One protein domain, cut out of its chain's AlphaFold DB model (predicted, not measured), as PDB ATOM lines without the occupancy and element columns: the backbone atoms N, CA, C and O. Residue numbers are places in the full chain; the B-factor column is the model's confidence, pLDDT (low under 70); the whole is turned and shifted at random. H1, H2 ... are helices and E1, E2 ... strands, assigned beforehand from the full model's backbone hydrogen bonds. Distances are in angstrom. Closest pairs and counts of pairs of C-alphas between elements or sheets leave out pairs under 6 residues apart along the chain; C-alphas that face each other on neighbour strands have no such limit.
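Overview. This is residues 268 to 370 of the 372 residues of the protein "Protein CBG25168" of Caenorhabditis briggsae (UniProt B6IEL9). A helical hairpin of H5 and H6 packs by its longer arm, H5, on the later part of H1, while the short helix H4 packs on the earlier part of H1. H3 runs near H1 at a small tilt, with H2 set across its beginning, and a long loop, residues 298 to 316, swings out between H2 and H3 and folds back on itself. Look for 103 printed residues with six named helices and one named strand, in the order H1, H2, H3, H4, E1, H5, H6; the class is mostly helix, and E1 pairs with no named strand. The whole is compact, with a radius of gyration of the C-alphas of 13.6 A and spans of 38 by 29 by 25 A.

Arrangement. Start with H1, residues 272 to 285, and compare it with H4, residues 327 to 332: they touch through residues 275 to 279 of H1 alone, the closest C-alphas, of Ile 275 and Leu 330, being 6.3 A apart, at a steep tilt of 43 degrees, opposite ways. H1 also touches H5, residues 338 to 353, with residues 281 to 285 alone; the closest C-alphas, of His 281 and Phe 348, are 6.4 A apart, and the tilt is steep at 41 degrees, the same way. H3, residues 317 to 324, is close to H1 but not clearly touching, with the C-alphas of Phe 282 and Ser 322 closest at 7.8 A. H2, residues 291 to 297, and H3 only just touch, with 3 pairs of C-alphas within 8 A; the closest are those of Glu 294 and His 317, 6.1 A apart. H6, residues 359 to 368, forms a hairpin with H5, at a shallow tilt of 19 degrees, opposite ways; the closest C-alphas, of Phe 343 and Leu 366, are 6.5 A apart. H2 and H5 are apart, and so are H3 and H5. In H1, H2, H3, H4, H5 and H6, every O i to N i+4 pair is within hydrogen-bond range.

Along the chain. Find C-alpha 272 at (11.534, -24.594, 16.162); from there H1 runs 20.1 A to C-alpha 285. After H2, H3 and H4 comes E1, residues 334 to 336. H5 then runs 21.1 A from C-alpha 338 at (16.546, -33.467, 3.111), and H6 runs 14.2 A to C-alpha 368 at (22.293, -46.416, 2.014).

Size, cuts and confidence. Look at Gln 310 and Gln 356 for the two C-alphas farthest apart, 38.9 A. The printed part has no cut. The link from H2 to H3, 19 residues, is long, and within it residues 305 to 306 pair antiparallel with 311 to 312; the other links are tight. The mean pLDDT of the printed part is 86.3, and it is under 70 at residues 286 to 291, 353 to 355 and 368 to 370.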
ATOM      1  N   ARG A 268      13.825 -24.634   3.372       96.88
ATOM      2  CA  ARG A 268      14.298 -23.247   3.490       96.88
ATOM      3  C   ARG A 268      14.912 -22.950   4.854       96.88
ATOM      4  O   ARG A 268      15.903 -22.232   4.907       96.88
ATOM      5  N   LYS A 269      14.311 -23.468   5.928       97.44
ATOM      6  CA  LYS A 269      14.722 -23.271   7.321       97.44
ATOM      7  C   LYS A 269      14.120 -24.371   8.198       97.44
ATOM      8  O   LYS A 269      13.021 -24.836   7.899       97.44
ATOM      9  N   LEU A 270      14.813 -24.764   9.265       96.62
ATOM     10  CA  LEU A 270      14.272 -25.700  10.257       96.62
ATOM     11  C   LEU A 270      13.159 -25.055  11.079       96.62
ATOM     12  O   LEU A 270      13.214 -23.863  11.393       96.62
ATOM     13  N   SER A 271      12.162 -25.855  11.457       97.00
ATOM     14  CA  SER A 271      11.160 -25.414  12.423       97.00
ATOM     15  C   SER A 271      11.751 -25.386  13.836       97.00
ATOM     16  O   SER A 271      12.703 -26.102  14.149       97.00
ATOM     17  N   THR A 272      11.161 -24.595  14.735       96.38
ATOM     18  CA  THR A 272      11.534 -24.594  16.162       96.38
ATOM     19  C   THR A 272      11.377 -25.975  16.806       96.38
ATOM     20  O   THR A 272      12.143 -26.327  17.707       96.38
ATOM     21  N   PHE A 273      10.420 -26.772  16.322       95.81
ATOM     22  CA  PHE A 273      10.221 -28.155  16.741       95.81
ATOM     23  C   PHE A 273      11.400 -29.049  16.337       95.81
ATOM     24  O   PHE A 273      11.939 -29.741  17.197       95.81
ATOM     25  N   ASP A 274      11.852 -28.984  15.079       94.19
ATOM     26  CA  ASP A 274      12.989 -29.788  14.595       94.19
ATOM     27  C   ASP A 274      14.270 -29.459  15.368       94.19
ATOM     28  O   ASP A 274      14.999 -30.352  15.797       94.19
ATOM     29  N   ILE A 275      14.514 -28.168  15.609       96.88
ATOM     30  CA  ILE A 275      15.669 -27.695  16.383       96.88
ATOM     31  C   ILE A 275      15.632 -28.262  17.807       96.88
ATOM     32  O   ILE A 275      16.637 -28.772  18.306       96.88
ATOM     33  N   SER A 276      14.460 -28.220  18.449       92.00
ATOM     34  CA  SER A 276      14.276 -28.743  19.806       92.00
ATOM     35  C   SER A 276      14.460 -30.262  19.865       92.00
ATOM     36  O   SER A 276      15.104 -30.763  20.786       92.00
ATOM     37  N   GLN A 277      13.946 -30.991  18.868       93.06
ATOM     38  CA  GLN A 277      14.125 -32.439  18.745       93.06
ATOM     39  C   GLN A 277      15.599 -32.820  18.599       93.06
ATOM     40  O   GLN A 277      16.090 -33.689  19.320       93.06
ATOM     41  N   PHE A 278      16.340 -32.132  17.728       93.94
ATOM     42  CA  PHE A 278      17.771 -32.377  17.585       93.94
ATOM     43  C   PHE A 278      18.550 -32.076  18.861       93.94
ATOM     44  O   PHE A 278      19.386 -32.884  19.265       93.94
ATOM     45  N   GLY A 279      18.248 -30.961  19.531       91.31
ATOM     46  CA  GLY A 279      18.853 -30.633  20.820       91.31
ATOM     47  C   GLY A 279      18.594 -31.717  21.871       91.31
ATOM     48  O   GLY A 279      19.519 -32.136  22.569       91.31
ATOM     49  N   PHE A 280      17.362 -32.227  21.943       89.62
ATOM     50  CA  PHE A 280      16.979 -33.301  22.859       89.62
ATOM     51  C   PHE A 280      17.715 -34.615  22.559       89.62
ATOM     52  O   PHE A 280      18.331 -35.194  23.458       89.62
ATOM     53  N   HIS A 281      17.722 -35.067  21.303       89.62
ATOM     54  CA  HIS A 281      18.428 -36.289  20.913       89.62
ATOM     55  C   HIS A 281      19.946 -36.172  21.100       89.62
ATOM     56  O   HIS A 281      20.586 -37.109  21.580       89.62
ATOM     57  N   PHE A 282      20.533 -35.014  20.791       90.25
ATOM     58  CA  PHE A 282      21.952 -34.772  21.026       90.25
ATOM     59  C   PHE A 282      22.302 -34.792  22.519       90.25
ATOM     60  O   PHE A 282      23.288 -35.423  22.902       90.25
ATOM     61  N   ALA A 283      21.473 -34.198  23.383       85.06
ATOM     62  CA  ALA A 283      21.662 -34.256  24.834       85.06
ATOM     63  C   ALA A 283      21.642 -35.701  25.367       85.06
ATOM     64  O   ALA A 283      22.446 -36.057  26.230       85.06
ATOM     65  N   GLN A 284      20.789 -36.567  24.809       81.69
ATOM     66  CA  GLN A 284      20.778 -37.997  25.143       81.69
ATOM     67  C   GLN A 284      22.062 -38.722  24.705       81.69
ATOM     68  O   GLN A 284      22.477 -39.688  25.353       81.69
ATOM     69  N   LEU A 285      22.727 -38.246  23.647       78.56
ATOM     70  CA  LEU A 285      23.995 -38.795  23.161       78.56
ATOM     71  C   LEU A 285      25.238 -38.282  23.890       78.56
ATOM     72  O   LEU A 285      26.276 -38.934  23.773       78.56
ATOM     73  N   GLN A 286      25.177 -37.176  24.643       62.84
ATOM     74  CA  GLN A 286      26.362 -36.571  25.283       62.84
ATOM     75  C   GLN A 286      27.176 -37.559  26.142       62.84
ATOM     76  O   GLN A 286      28.384 -37.402  26.290       62.84
ATOM     77  N   TRP A 287      26.551 -38.630  26.637       55.25
ATOM     78  CA  TRP A 287      27.197 -39.672  27.449       55.25
ATOM     79  C   TRP A 287      27.614 -40.928  26.669       55.25
ATOM     80  O   TRP A 287      28.295 -41.801  27.215       55.25
ATOM     81  N   LYS A 288      27.179 -41.035  25.410       65.00
ATOM     82  CA  LYS A 288      27.313 -42.203  24.531       65.00
ATOM     83  C   LYS A 288      27.918 -41.837  23.175       65.00
ATOM     84  O   LYS A 288      27.591 -42.497  22.191       65.00
ATOM     85  N   TYR A 289      28.751 -40.793  23.102       64.12
ATOM     86  CA  TYR A 289      29.329 -40.356  21.831       64.12
ATOM     87  C   TYR A 289      29.919 -41.555  21.076       64.12
ATOM     88  O   TYR A 289      30.833 -42.233  21.549       64.12
ATOM     89  N   GLY A 290      29.268 -41.902  19.964       65.75
ATOM     90  CA  GLY A 290      29.404 -43.220  19.365       65.75
ATOM     91  C   GLY A 290      30.648 -43.313  18.493       65.75
ATOM     92  O   GLY A 290      30.894 -42.434  17.668       65.75
ATOM     93  N   ILE A 291      31.359 -44.446  18.581       69.81
ATOM     94  CA  ILE A 291      32.489 -44.810  17.696       69.81
ATOM     95  C   ILE A 291      32.162 -44.612  16.209       69.81
ATOM     96  O   ILE A 291      33.057 -44.414  15.388       69.81
ATOM     97  N   TYR A 292      30.881 -44.686  15.833       78.25
ATOM     98  CA  TYR A 292      30.462 -44.465  14.458       78.25
ATOM     99  C   TYR A 292      30.802 -43.057  13.945       78.25
ATOM    100  O   TYR A 292      31.444 -42.966  12.900       78.25
ATOM    101  N   LEU A 293      30.407 -41.981  14.646       81.25
ATOM    102  CA  LEU A 293      30.676 -40.612  14.172       81.25
ATOM    103  C   LEU A 293      32.162 -40.325  14.151       81.25
ATOM    104  O   LEU A 293      32.656 -39.769  13.178       81.25
ATOM    105  N   GLU A 294      32.872 -40.751  15.194       81.38
ATOM    106  CA  GLU A 294      34.321 -40.607  15.258       81.38
ATOM    107  C   GLU A 294      34.984 -41.264  14.047       81.38
ATOM    108  O   GLU A 294      35.756 -40.621  13.352       81.38
ATOM    109  N   ARG A 295      34.619 -42.505  13.710       81.50
ATOM    110  CA  ARG A 295      35.181 -43.204  12.547       81.50
ATOM    111  C   ARG A 295      34.710 -42.633  11.205       81.50
ATOM    112  O   ARG A 295      35.448 -42.720  10.227       81.50
ATOM    113  N   ARG A 296      33.477 -42.119  11.112       82.56
ATOM    114  CA  ARG A 296      32.969 -41.491   9.880       82.56
ATOM    115  C   ARG A 296      33.705 -40.184   9.612       82.56
ATOM    116  O   ARG A 296      34.111 -39.938   8.481       82.56
ATOM    117  N   PHE A 297      33.891 -39.380  10.651       86.12
ATOM    118  CA  PHE A 297      34.484 -38.056  10.555       86.12
ATOM    119  C   PHE A 297      35.999 -38.038  10.752       86.12
ATOM    120  O   PHE A 297      36.610 -37.045  10.388       86.12
ATOM    121  N   SER A 298      36.638 -39.142  11.160       84.38
ATOM    122  CA  SER A 298      38.104 -39.218  11.307       84.38
ATOM    123  C   SER A 298      38.874 -38.959  10.014       84.38
ATOM    124  O   SER A 298      40.076 -38.725  10.048       84.38
ATOM    125  N   LYS A 299      38.206 -39.076   8.861       84.75
ATOM    126  CA  LYS A 299      38.779 -38.785   7.542       84.75
ATOM    127  C   LYS A 299      38.403 -37.400   7.019       84.75
ATOM    128  O   LYS A 299      38.895 -37.006   5.968       84.75
ATOM    129  N   ILE A 300      37.509 -36.694   7.706       88.44
ATOM    130  CA  ILE A 300      37.037 -35.373   7.307       88.44
ATOM    131  C   ILE A 300      37.831 -34.335   8.087       88.44
ATOM    132  O   ILE A 300      37.923 -34.386   9.311       88.44
ATOM    133  N   ARG A 301      38.396 -33.363   7.370       90.12
ATOM    134  CA  ARG A 301      39.006 -32.202   8.008       90.12
ATOM    135  C   ARG A 301      37.902 -31.358   8.643       90.12
ATOM    136  O   ARG A 301      37.082 -30.783   7.931       90.12
ATOM    137  N   ILE A 302      37.891 -31.290   9.971       91.06
ATOM    138  CA  ILE A 302      36.985 -30.412  10.717       91.06
ATOM    139  C   ILE A 302      37.379 -28.957  10.413       91.06
ATOM    140  O   ILE A 302      38.556 -28.623  10.565       91.06
ATOM    141  N   PRO A 303      36.450 -28.095   9.969       93.19
ATOM    142  CA  PRO A 303      36.736 -26.677   9.789       93.19
ATOM    143  C   PRO A 303      37.045 -26.013  11.132       93.19
ATOM    144  O   PRO A 303      36.302 -26.202  12.087       93.19
ATOM    145  N   ASP A 304      38.091 -25.188  11.194       94.75
ATOM    146  CA  ASP A 304      38.474 -24.476  12.424       94.75
ATOM    147  C   ASP A 304      37.538 -23.295  12.749       94.75
ATOM    148  O   ASP A 304      37.585 -22.723  13.841       94.75
ATOM    149  N   PHE A 305      36.684 -22.904  11.799       96.56
ATOM    150  CA  PHE A 305      35.787 -21.756  11.898       96.56
ATOM    151  C   PHE A 305      34.448 -22.040  11.217       96.56
ATOM    152  O   PHE A 305      34.398 -22.617  10.129       96.56
ATOM    153  N   CYS A 306      33.359 -21.608  11.848       97.81
ATOM    154  CA  CYS A 306      32.021 -21.687  11.283       97.81
ATOM    155  C   CYS A 306      31.600 -20.320  10.741       97.81
ATOM    156  O   CYS A 306      31.355 -19.389  11.507       97.81
ATOM    157  N   ASN A 307      31.443 -20.215   9.420       95.88
ATOM    158  CA  ASN A 307      30.999 -18.979   8.763       95.88
ATOM    159  C   ASN A 307      29.564 -18.583   9.139       95.88
ATOM    160  O   ASN A 307      29.218 -17.406   9.090       95.88
ATOM    161  N   LEU A 308      28.727 -19.550   9.519       95.69
ATOM    162  CA  LEU A 308      27.349 -19.278   9.911       95.69
ATOM    163  C   LEU A 308      27.277 -18.634  11.300       95.69
ATOM    164  O   LEU A 308      26.596 -17.632  11.497       95.69
ATOM    165  N   CYS A 309      28.012 -19.198  12.257       97.50
ATOM    166  CA  CYS A 309      28.030 -18.713  13.633       97.50
ATOM    167  C   CYS A 309      29.080 -17.622  13.880       97.50
ATOM    168  O   CYS A 309      29.017 -16.970  14.918       97.50
ATOM    169  N   GLN A 310      30.021 -17.405  12.957       97.50
ATOM    170  CA  GLN A 310      31.150 -16.479  13.112       97.50
ATOM    171  C   GLN A 310      31.989 -16.781  14.368       97.50
ATOM    172  O   GLN A 310      32.354 -15.886  15.129       97.50
ATOM    173  N   GLU A 311      32.271 -18.062  14.613       96.88
ATOM    174  CA  GLU A 311      33.043 -18.519  15.772       96.88
ATOM    175  C   GLU A 311      33.994 -19.667  15.417       96.88
ATOM    176  O   GLU A 311      33.797 -20.387  14.433       96.88
ATOM    177  N   LYS A 312      35.038 -19.842  16.237       96.31
ATOM    178  CA  LYS A 312      35.953 -20.981  16.123       96.31
ATOM    179  C   LYS A 312      35.247 -22.269  16.533       96.31
ATOM    180  O   LYS A 312      34.588 -22.309  17.569       96.31
ATOM    181  N   VAL A 313      35.450 -23.325  15.756       95.06
ATOM    182  CA  VAL A 313      34.949 -24.664  16.072       95.06
ATOM    183  C   VAL A 313      36.043 -25.433  16.798       95.06
ATOM    184  O   VAL A 313      37.218 -25.375  16.442       95.06
ATOM    185  N   VAL A 314      35.665 -26.154  17.851       91.75
ATOM    186  CA  VAL A 314      36.608 -26.991  18.596       91.75
ATOM    187  C   VAL A 314      37.083 -28.136  17.683       91.75
ATOM    188  O   VAL A 314      36.232 -28.861  17.160       91.75
ATOM    189  N   PRO A 315      38.403 -28.356  17.514       88.38
ATOM    190  CA  PRO A 315      38.965 -29.271  16.515       88.38
ATOM    191  C   PRO A 315      38.916 -30.740  16.969       88.38
ATOM    192  O   PRO A 315      39.911 -31.458  16.965       88.38
ATOM    193  N   ASN A 316      37.749 -31.203  17.411       88.31
ATOM    194  CA  ASN A 316      37.475 -32.614  17.649       88.31
ATOM    195  C   ASN A 316      36.030 -32.940  17.252       88.31
ATOM    196  O   ASN A 316      35.164 -32.064  17.237       88.31
ATOM    197  N   HIS A 317      35.759 -34.206  16.926       88.50
ATOM    198  CA  HIS A 317      34.463 -34.609  16.371       88.50
ATOM    199  C   HIS A 317      33.286 -34.278  17.300       88.50
ATOM    200  O   HIS A 317      32.229 -33.868  16.823       88.50
ATOM    201  N   PHE A 318      33.468 -34.425  18.618       88.06
ATOM    202  CA  PHE A 318      32.430 -34.099  19.596       88.06
ATOM    203  C   PHE A 318      32.142 -32.599  19.618       88.06
ATOM    204  O   PHE A 318      30.986 -32.199  19.557       88.06
ATOM    205  N   GLY A 319      33.185 -31.772  19.653       90.62
ATOM    206  CA  GLY A 319      33.091 -30.319  19.634       90.62
ATOM    207  C   GLY A 319      32.416 -29.802  18.368       90.62
ATOM    208  O   GLY A 319      31.493 -28.996  18.454       90.62
ATOM    209  N   MET A 320      32.789 -30.347  17.207       93.94
ATOM    210  CA  MET A 320      32.119 -30.073  15.935       93.94
ATOM    211  C   MET A 320      30.638 -30.472  15.972       93.94
ATOM    212  O   MET A 320      29.776 -29.674  15.621       93.94
ATOM    213  N   THR A 321      30.320 -31.683  16.429       93.12
ATOM    214  CA  THR A 321      28.930 -32.166  16.502       93.12
ATOM    215  C   THR A 321      28.104 -31.332  17.487       93.12
ATOM    216  O   THR A 321      26.976 -30.952  17.190       93.12
ATOM    217  N   SER A 322      28.684 -30.968  18.634       93.31
ATOM    218  CA  SER A 322      28.058 -30.085  19.620       93.31
ATOM    219  C   SER A 322      27.791 -28.693  19.060       93.31
ATOM    220  O   SER A 322      26.785 -28.082  19.415       93.31
ATOM    221  N   HIS A 323      28.677 -28.189  18.203       96.06
ATOM    222  CA  HIS A 323      28.476 -26.926  17.511       96.06
ATOM    223  C   HIS A 323      27.318 -27.018  16.504       96.06
ATOM    224  O   HIS A 323      26.415 -26.180  16.561       96.06
ATOM    225  N   ILE A 324      27.286 -28.068  15.667       96.50
ATOM    226  CA  ILE A 324      26.207 -28.324  14.691       96.50
ATOM    227  C   ILE A 324      24.835 -28.321  15.374       96.50
ATOM    228  O   ILE A 324      23.903 -27.708  14.867       96.50
ATOM    229  N   PHE A 325      24.714 -28.958  16.542       96.25
ATOM    230  CA  PHE A 325      23.451 -29.053  17.284       96.25
ATOM    231  C   PHE A 325      23.198 -27.916  18.275       96.25
ATOM    232  O   PHE A 325      22.255 -27.977  19.065       96.25
ATOM    233  N   SER A 326      24.010 -26.861  18.249       96.19
ATOM    234  CA  SER A 326      23.721 -25.670  19.038       96.19
ATOM    235  C   SER A 326      22.486 -24.952  18.487       96.19
ATOM    236  O   SER A 326      22.279 -24.857  17.275       96.19
ATOM    237  N   ASN A 327      21.679 -24.374  19.384       96.44
ATOM    238  CA  ASN A 327      20.538 -23.542  18.987       96.44
ATOM    239  C   ASN A 327      20.964 -22.410  18.046       96.44
ATOM    240  O   ASN A 327      20.227 -22.074  17.124       96.44
ATOM    241  N   ARG A 328      22.148 -21.826  18.269       97.44
ATOM    242  CA  ARG A 328      22.697 -20.754  17.433       97.44
ATOM    243  C   ARG A 328      22.896 -21.225  15.992       97.44
ATOM    244  O   ARG A 328      22.420 -20.561  15.076       97.44
ATOM    245  N   HIS A 329      23.546 -22.374  15.810       98.25
ATOM    246  CA  HIS A 329      23.840 -22.929  14.490       98.25
ATOM    247  C   HIS A 329      22.571 -23.354  13.756       98.25
ATOM    248  O   HIS A 329      22.299 -22.863  12.663       98.25
ATOM    249  N   LEU A 330      21.736 -24.189  14.383       97.75
ATOM    250  CA  LEU A 330      20.528 -24.711  13.742       97.75
ATOM    251  C   LEU A 330      19.516 -23.615  13.364       97.75
ATOM    252  O   LEU A 330      18.872 -23.721  12.323       97.75
ATOM    253  N   ASN A 331      19.390 -22.546  14.163       97.50
ATOM    254  CA  ASN A 331      18.524 -21.407  13.821       97.50
ATOM    255  C   ASN A 331      19.066 -20.556  12.663       97.50
ATOM    256  O   ASN A 331      18.280 -19.874  11.996       97.50
ATOM    257  N   GLY A 332      20.387 -20.556  12.465       97.31
ATOM    258  CA  GLY A 332      21.046 -19.854  11.369       97.31
ATOM    259  C   GLY A 332      20.948 -20.595  10.037       97.31
ATOM    260  O   GLY A 332      21.002 -19.951   8.994       97.31
ATOM    261  N   LEU A 333      20.786 -21.923  10.058       97.56
ATOM    262  CA  LEU A 333      20.791 -22.735   8.844       97.56
ATOM    263  C   LEU A 333      19.631 -22.366   7.912       97.56
ATOM    264  O   LEU A 333      18.455 -22.402   8.292       97.56
ATOM    265  N   THR A 334      19.974 -22.086   6.659       97.31
ATOM    266  CA  THR A 334      19.023 -21.908   5.557       97.31
ATOM    267  C   THR A 334      19.387 -22.807   4.387       97.31
ATOM    268  O   THR A 334      20.544 -23.196   4.264       97.31
ATOM    269  N   GLY A 335      18.422 -23.132   3.523       96.12
ATOM    270  CA  GLY A 335      18.673 -23.917   2.307       96.12
ATOM    271  C   GLY A 335      19.302 -25.283   2.603       96.12
ATOM    272  O   GLY A 335      20.450 -25.548   2.252       96.12
ATOM    273  N   ILE A 336      18.560 -26.129   3.309       96.06
ATOM    274  CA  ILE A 336      19.018 -27.396   3.876       96.06
ATOM    275  C   ILE A 336      18.556 -28.550   2.989       96.06
ATOM    276  O   ILE A 336      17.406 -28.571   2.539       96.06
ATOM    277  N   SER A 337      19.433 -29.532   2.772       94.69
ATOM    278  CA  SER A 337      19.057 -30.772   2.091       94.69
ATOM    279  C   SER A 337      18.261 -31.712   2.991       94.69
ATOM    280  O   SER A 337      18.580 -31.901   4.167       94.69
ATOM    281  N   LYS A 338      17.249 -32.373   2.420       93.44
ATOM    282  CA  LYS A 338      16.546 -33.467   3.111       93.44
ATOM    283  C   LYS A 338      17.486 -34.617   3.474       93.44
ATOM    284  O   LYS A 338      17.284 -35.229   4.522       93.44
ATOM    285  N   SER A 339      18.514 -34.889   2.668       90.75
ATOM    286  CA  SER A 339      19.477 -35.964   2.944       90.75
ATOM    287  C   SER A 339      20.291 -35.691   4.213       90.75
ATOM    288  O   SER A 339      20.497 -36.606   5.012       90.75
ATOM    289  N   ASP A 340      20.661 -34.431   4.465       93.31
ATOM    290  CA  ASP A 340      21.371 -34.020   5.680       93.31
ATOM    291  C   ASP A 340      20.529 -34.261   6.939       93.31
ATOM    292  O   ASP A 340      21.018 -34.797   7.938       93.31
ATOM    293  N   LEU A 341      19.240 -33.914   6.889       92.69
ATOM    294  CA  LEU A 341      18.316 -34.200   7.987       92.69
ATOM    295  C   LEU A 341      18.086 -35.694   8.169       92.69
ATOM    296  O   LEU A 341      18.116 -36.191   9.296       92.69
ATOM    297  N   ASN A 342      17.880 -36.421   7.071       91.31
ATOM    298  CA  ASN A 342      17.692 -37.866   7.100       91.31
ATOM    299  C   ASN A 342      18.910 -38.569   7.695       91.31
ATOM    300  O   ASN A 342      18.744 -39.505   8.479       91.31
ATOM    301  N   PHE A 343      20.126 -38.118   7.379       91.94
ATOM    302  CA  PHE A 343      21.352 -38.643   7.970       91.94
ATOM    303  C   PHE A 343      21.309 -38.551   9.499       91.94
ATOM    304  O   PHE A 343      21.454 -39.571  10.178       91.94
ATOM    305  N   TRP A 344      21.051 -37.360  10.046       93.12
ATOM    306  CA  TRP A 344      21.042 -37.159  11.494       93.12
ATOM    307  C   TRP A 344      19.873 -37.859  12.180       93.12
ATOM    308  O   TRP A 344      20.083 -38.517  13.194       93.12
ATOM    309  N   ASN A 345      18.671 -37.819  11.604       91.25
ATOM    310  CA  ASN A 345      17.515 -38.545  12.133       91.25
ATOM    311  C   ASN A 345      17.772 -40.055  12.193       91.25
ATOM    312  O   ASN A 345      17.524 -40.690  13.218       91.25
ATOM    313  N   ASN A 346      18.322 -40.641  11.124       88.94
ATOM    314  CA  ASN A 346      18.693 -42.054  11.120       88.94
ATOM    315  C   ASN A 346      19.805 -42.341  12.137       88.94
ATOM    316  O   ASN A 346      19.765 -43.374  12.803       88.94
ATOM    317  N   TYR A 347      20.781 -41.442  12.280       89.75
ATOM    318  CA  TYR A 347      21.861 -41.590  13.252       89.75
ATOM    319  C   TYR A 347      21.332 -41.593  14.691       89.75
ATOM    320  O   TYR A 347      21.594 -42.543  15.430       89.75
ATOM    321  N   PHE A 348      20.527 -40.596  15.068       88.44
ATOM    322  CA  PHE A 348      19.911 -40.530  16.391       88.44
ATOM    323  C   PHE A 348      19.028 -41.738  16.655       88.44
ATOM    324  O   PHE A 348      19.179 -42.378  17.691       88.44
ATOM    325  N   LYS A 349      18.192 -42.137  15.695       85.69
ATOM    326  CA  LYS A 349      17.371 -43.342  15.819       85.69
ATOM    327  C   LYS A 349      18.215 -44.591  16.091       85.69
ATOM    328  O   LYS A 349      17.902 -45.386  16.974       85.69
ATOM    329  N   LEU A 350      19.321 -44.765  15.371       83.56
ATOM    330  CA  LEU A 350      20.187 -45.933  15.534       83.56
ATOM    331  C   LEU A 350      20.975 -45.939  16.848       83.56
ATOM    332  O   LEU A 350      21.235 -47.015  17.394       83.56
ATOM    333  N   GLU A 351      21.400 -44.778  17.339       81.31
ATOM    334  CA  GLU A 351      22.199 -44.692  18.566       81.31
ATOM    335  C   GLU A 351      21.359 -44.576  19.839       81.31
ATOM    336  O   GLU A 351      21.736 -45.141  20.866       81.31
ATOM    337  N   VAL A 352      20.215 -43.898  19.772       72.81
ATOM    338  CA  VAL A 352      19.312 -43.689  20.908       72.81
ATOM    339  C   VAL A 352      18.309 -44.835  21.026       72.81
ATOM    340  O   VAL A 352      18.187 -45.425  22.097       72.81
ATOM    341  N   GLU A 353      17.604 -45.178  19.944       68.31
ATOM    342  CA  GLU A 353      16.490 -46.140  20.004       68.31
ATOM    343  C   GLU A 353      16.951 -47.586  19.786       68.31
ATOM    344  O   GLU A 353      16.380 -48.520  20.348       68.31
ATOM    345  N   MET A 354      18.002 -47.796  18.987       68.25
ATOM    346  CA  MET A 354      18.411 -49.127  18.530       68.25
ATOM    347  C   MET A 354      19.789 -49.558  19.060       68.25
ATOM    348  O   MET A 354      20.654 -50.034  18.320       68.25
ATOM    349  N   GLU A 355      19.989 -49.449  20.376       65.31
ATOM    350  CA  GLU A 355      21.264 -49.733  21.063       65.31
ATOM    351  C   GLU A 355      21.797 -51.177  20.876       65.31
ATOM    352  O   GLU A 355      22.970 -51.454  21.152       65.31
ATOM    353  N   GLN A 356      20.962 -52.106  20.395       73.25
ATOM    354  CA  GLN A 356      21.346 -53.495  20.112       73.25
ATOM    355  C   GLN A 356      21.707 -53.780  18.645       73.25
ATOM    356  O   GLN A 356      22.101 -54.900  18.332       73.25
ATOM    357  N   VAL A 357      21.612 -52.801  17.737       72.25
ATOM    358  CA  VAL A 357      21.924 -53.038  16.318       72.25
ATOM    359  C   VAL A 357      23.439 -53.156  16.107       72.25
ATOM    360  O   VAL A 357      24.180 -52.253  16.518       72.25
ATOM    361  N   PRO A 358      23.918 -54.227  15.439       76.19
ATOM    362  CA  PRO A 358      25.327 -54.392  15.091       76.19
ATOM    363  C   PRO A 358      25.904 -53.203  14.306       76.19
ATOM    364  O   PRO A 358      25.234 -52.580  13.480       76.19
ATOM    365  N   ILE A 359      27.176 -52.881  14.551       71.56
ATOM    366  CA  ILE A 359      27.826 -51.674  14.006       71.56
ATOM    367  C   ILE A 359      27.935 -51.671  12.472       71.56
ATOM    368  O   ILE A 359      27.915 -50.613  11.846       71.56
ATOM    369  N   ASP A 360      28.051 -52.840  11.848       73.81
ATOM    370  CA  ASP A 360      28.078 -53.021  10.395       73.81
ATOM    371  C   ASP A 360      26.701 -52.763   9.761       73.81
ATOM    372  O   ASP A 360      26.616 -52.180   8.678       73.81
ATOM    373  N   VAL A 361      25.618 -53.118  10.458       76.12
ATOM    374  CA  VAL A 361      24.245 -52.807  10.046       76.12
ATOM    375  C   VAL A 361      23.991 -51.306  10.172       76.12
ATOM    376  O   VAL A 361      23.498 -50.700   9.222       76.12
ATOM    377  N   LYS A 362      24.426 -50.672  11.274       76.56
ATOM    378  CA  LYS A 362      24.375 -49.204  11.428       76.56
ATOM    379  C   LYS A 362      25.099 -48.495  10.281       76.56
ATOM    380  O   LYS A 362      24.538 -47.593   9.668       76.56
ATOM    381  N   LYS A 363      26.315 -48.945   9.943       74.81
ATOM    382  CA  LYS A 363      27.091 -48.418   8.808       74.81
ATOM    383  C   LYS A 363      26.337 -48.518   7.488       74.81
ATOM    384  O   LYS A 363      26.307 -47.538   6.755       74.81
ATOM    385  N   ARG A 364      25.731 -49.672   7.199       77.06
ATOM    386  CA  ARG A 364      24.940 -49.860   5.978       77.06
ATOM    387  C   ARG A 364      23.731 -48.932   5.954       77.06
ATOM    388  O   ARG A 364      23.585 -48.193   4.994       77.06
ATOM    389  N   ILE A 365      22.925 -48.890   7.015       77.38
ATOM    390  CA  ILE A 365      21.736 -48.022   7.079       77.38
ATOM    391  C   ILE A 365      22.113 -46.550   6.860       77.38
ATOM    392  O   ILE A 365      21.456 -45.865   6.083       77.38
ATOM    393  N   LEU A 366      23.190 -46.087   7.497       75.44
ATOM    394  CA  LEU A 366      23.640 -44.697   7.404       75.44
ATOM    395  C   LEU A 366      24.312 -44.333   6.079       75.44
ATOM    396  O   LEU A 366      24.384 -43.151   5.764       75.44
ATOM    397  N   ASN A 367      24.794 -45.315   5.317       72.31
ATOM    398  CA  ASN A 367      25.347 -45.089   3.983       72.31
ATOM    399  C   ASN A 367      24.281 -45.236   2.884       72.31
ATOM    400  O   ASN A 367      24.298 -44.474   1.932       72.31
ATOM    401  N   PHE A 368      23.337 -46.174   3.020       64.00
ATOM    402  CA  PHE A 368      22.293 -46.416   2.014       64.00
ATOM    403  C   PHE A 368      21.145 -45.402   2.075       64.00
ATOM    404  O   PHE A 368      20.541 -45.102   1.054       64.00
ATOM    405  N   ARG A 369      20.806 -44.879   3.262       57.12
ATOM    406  CA  ARG A 369      19.675 -43.943   3.424       57.12
ATOM    407  C   ARG A 369      20.043 -42.470   3.272       57.12
ATOM    408  O   ARG A 369      19.172 -41.628   3.436       57.12
ATOM    409  N   SER A 370      21.311 -42.154   3.021       49.66
ATOM    410  CA  SER A 370      21.732 -40.791   2.677       49.66
ATOM    411  C   SER A 370      21.604 -40.487   1.181       49.66
ATOM    412  O   SER A 370      21.758 -39.335   0.794       49.66
TER     413      SER A 370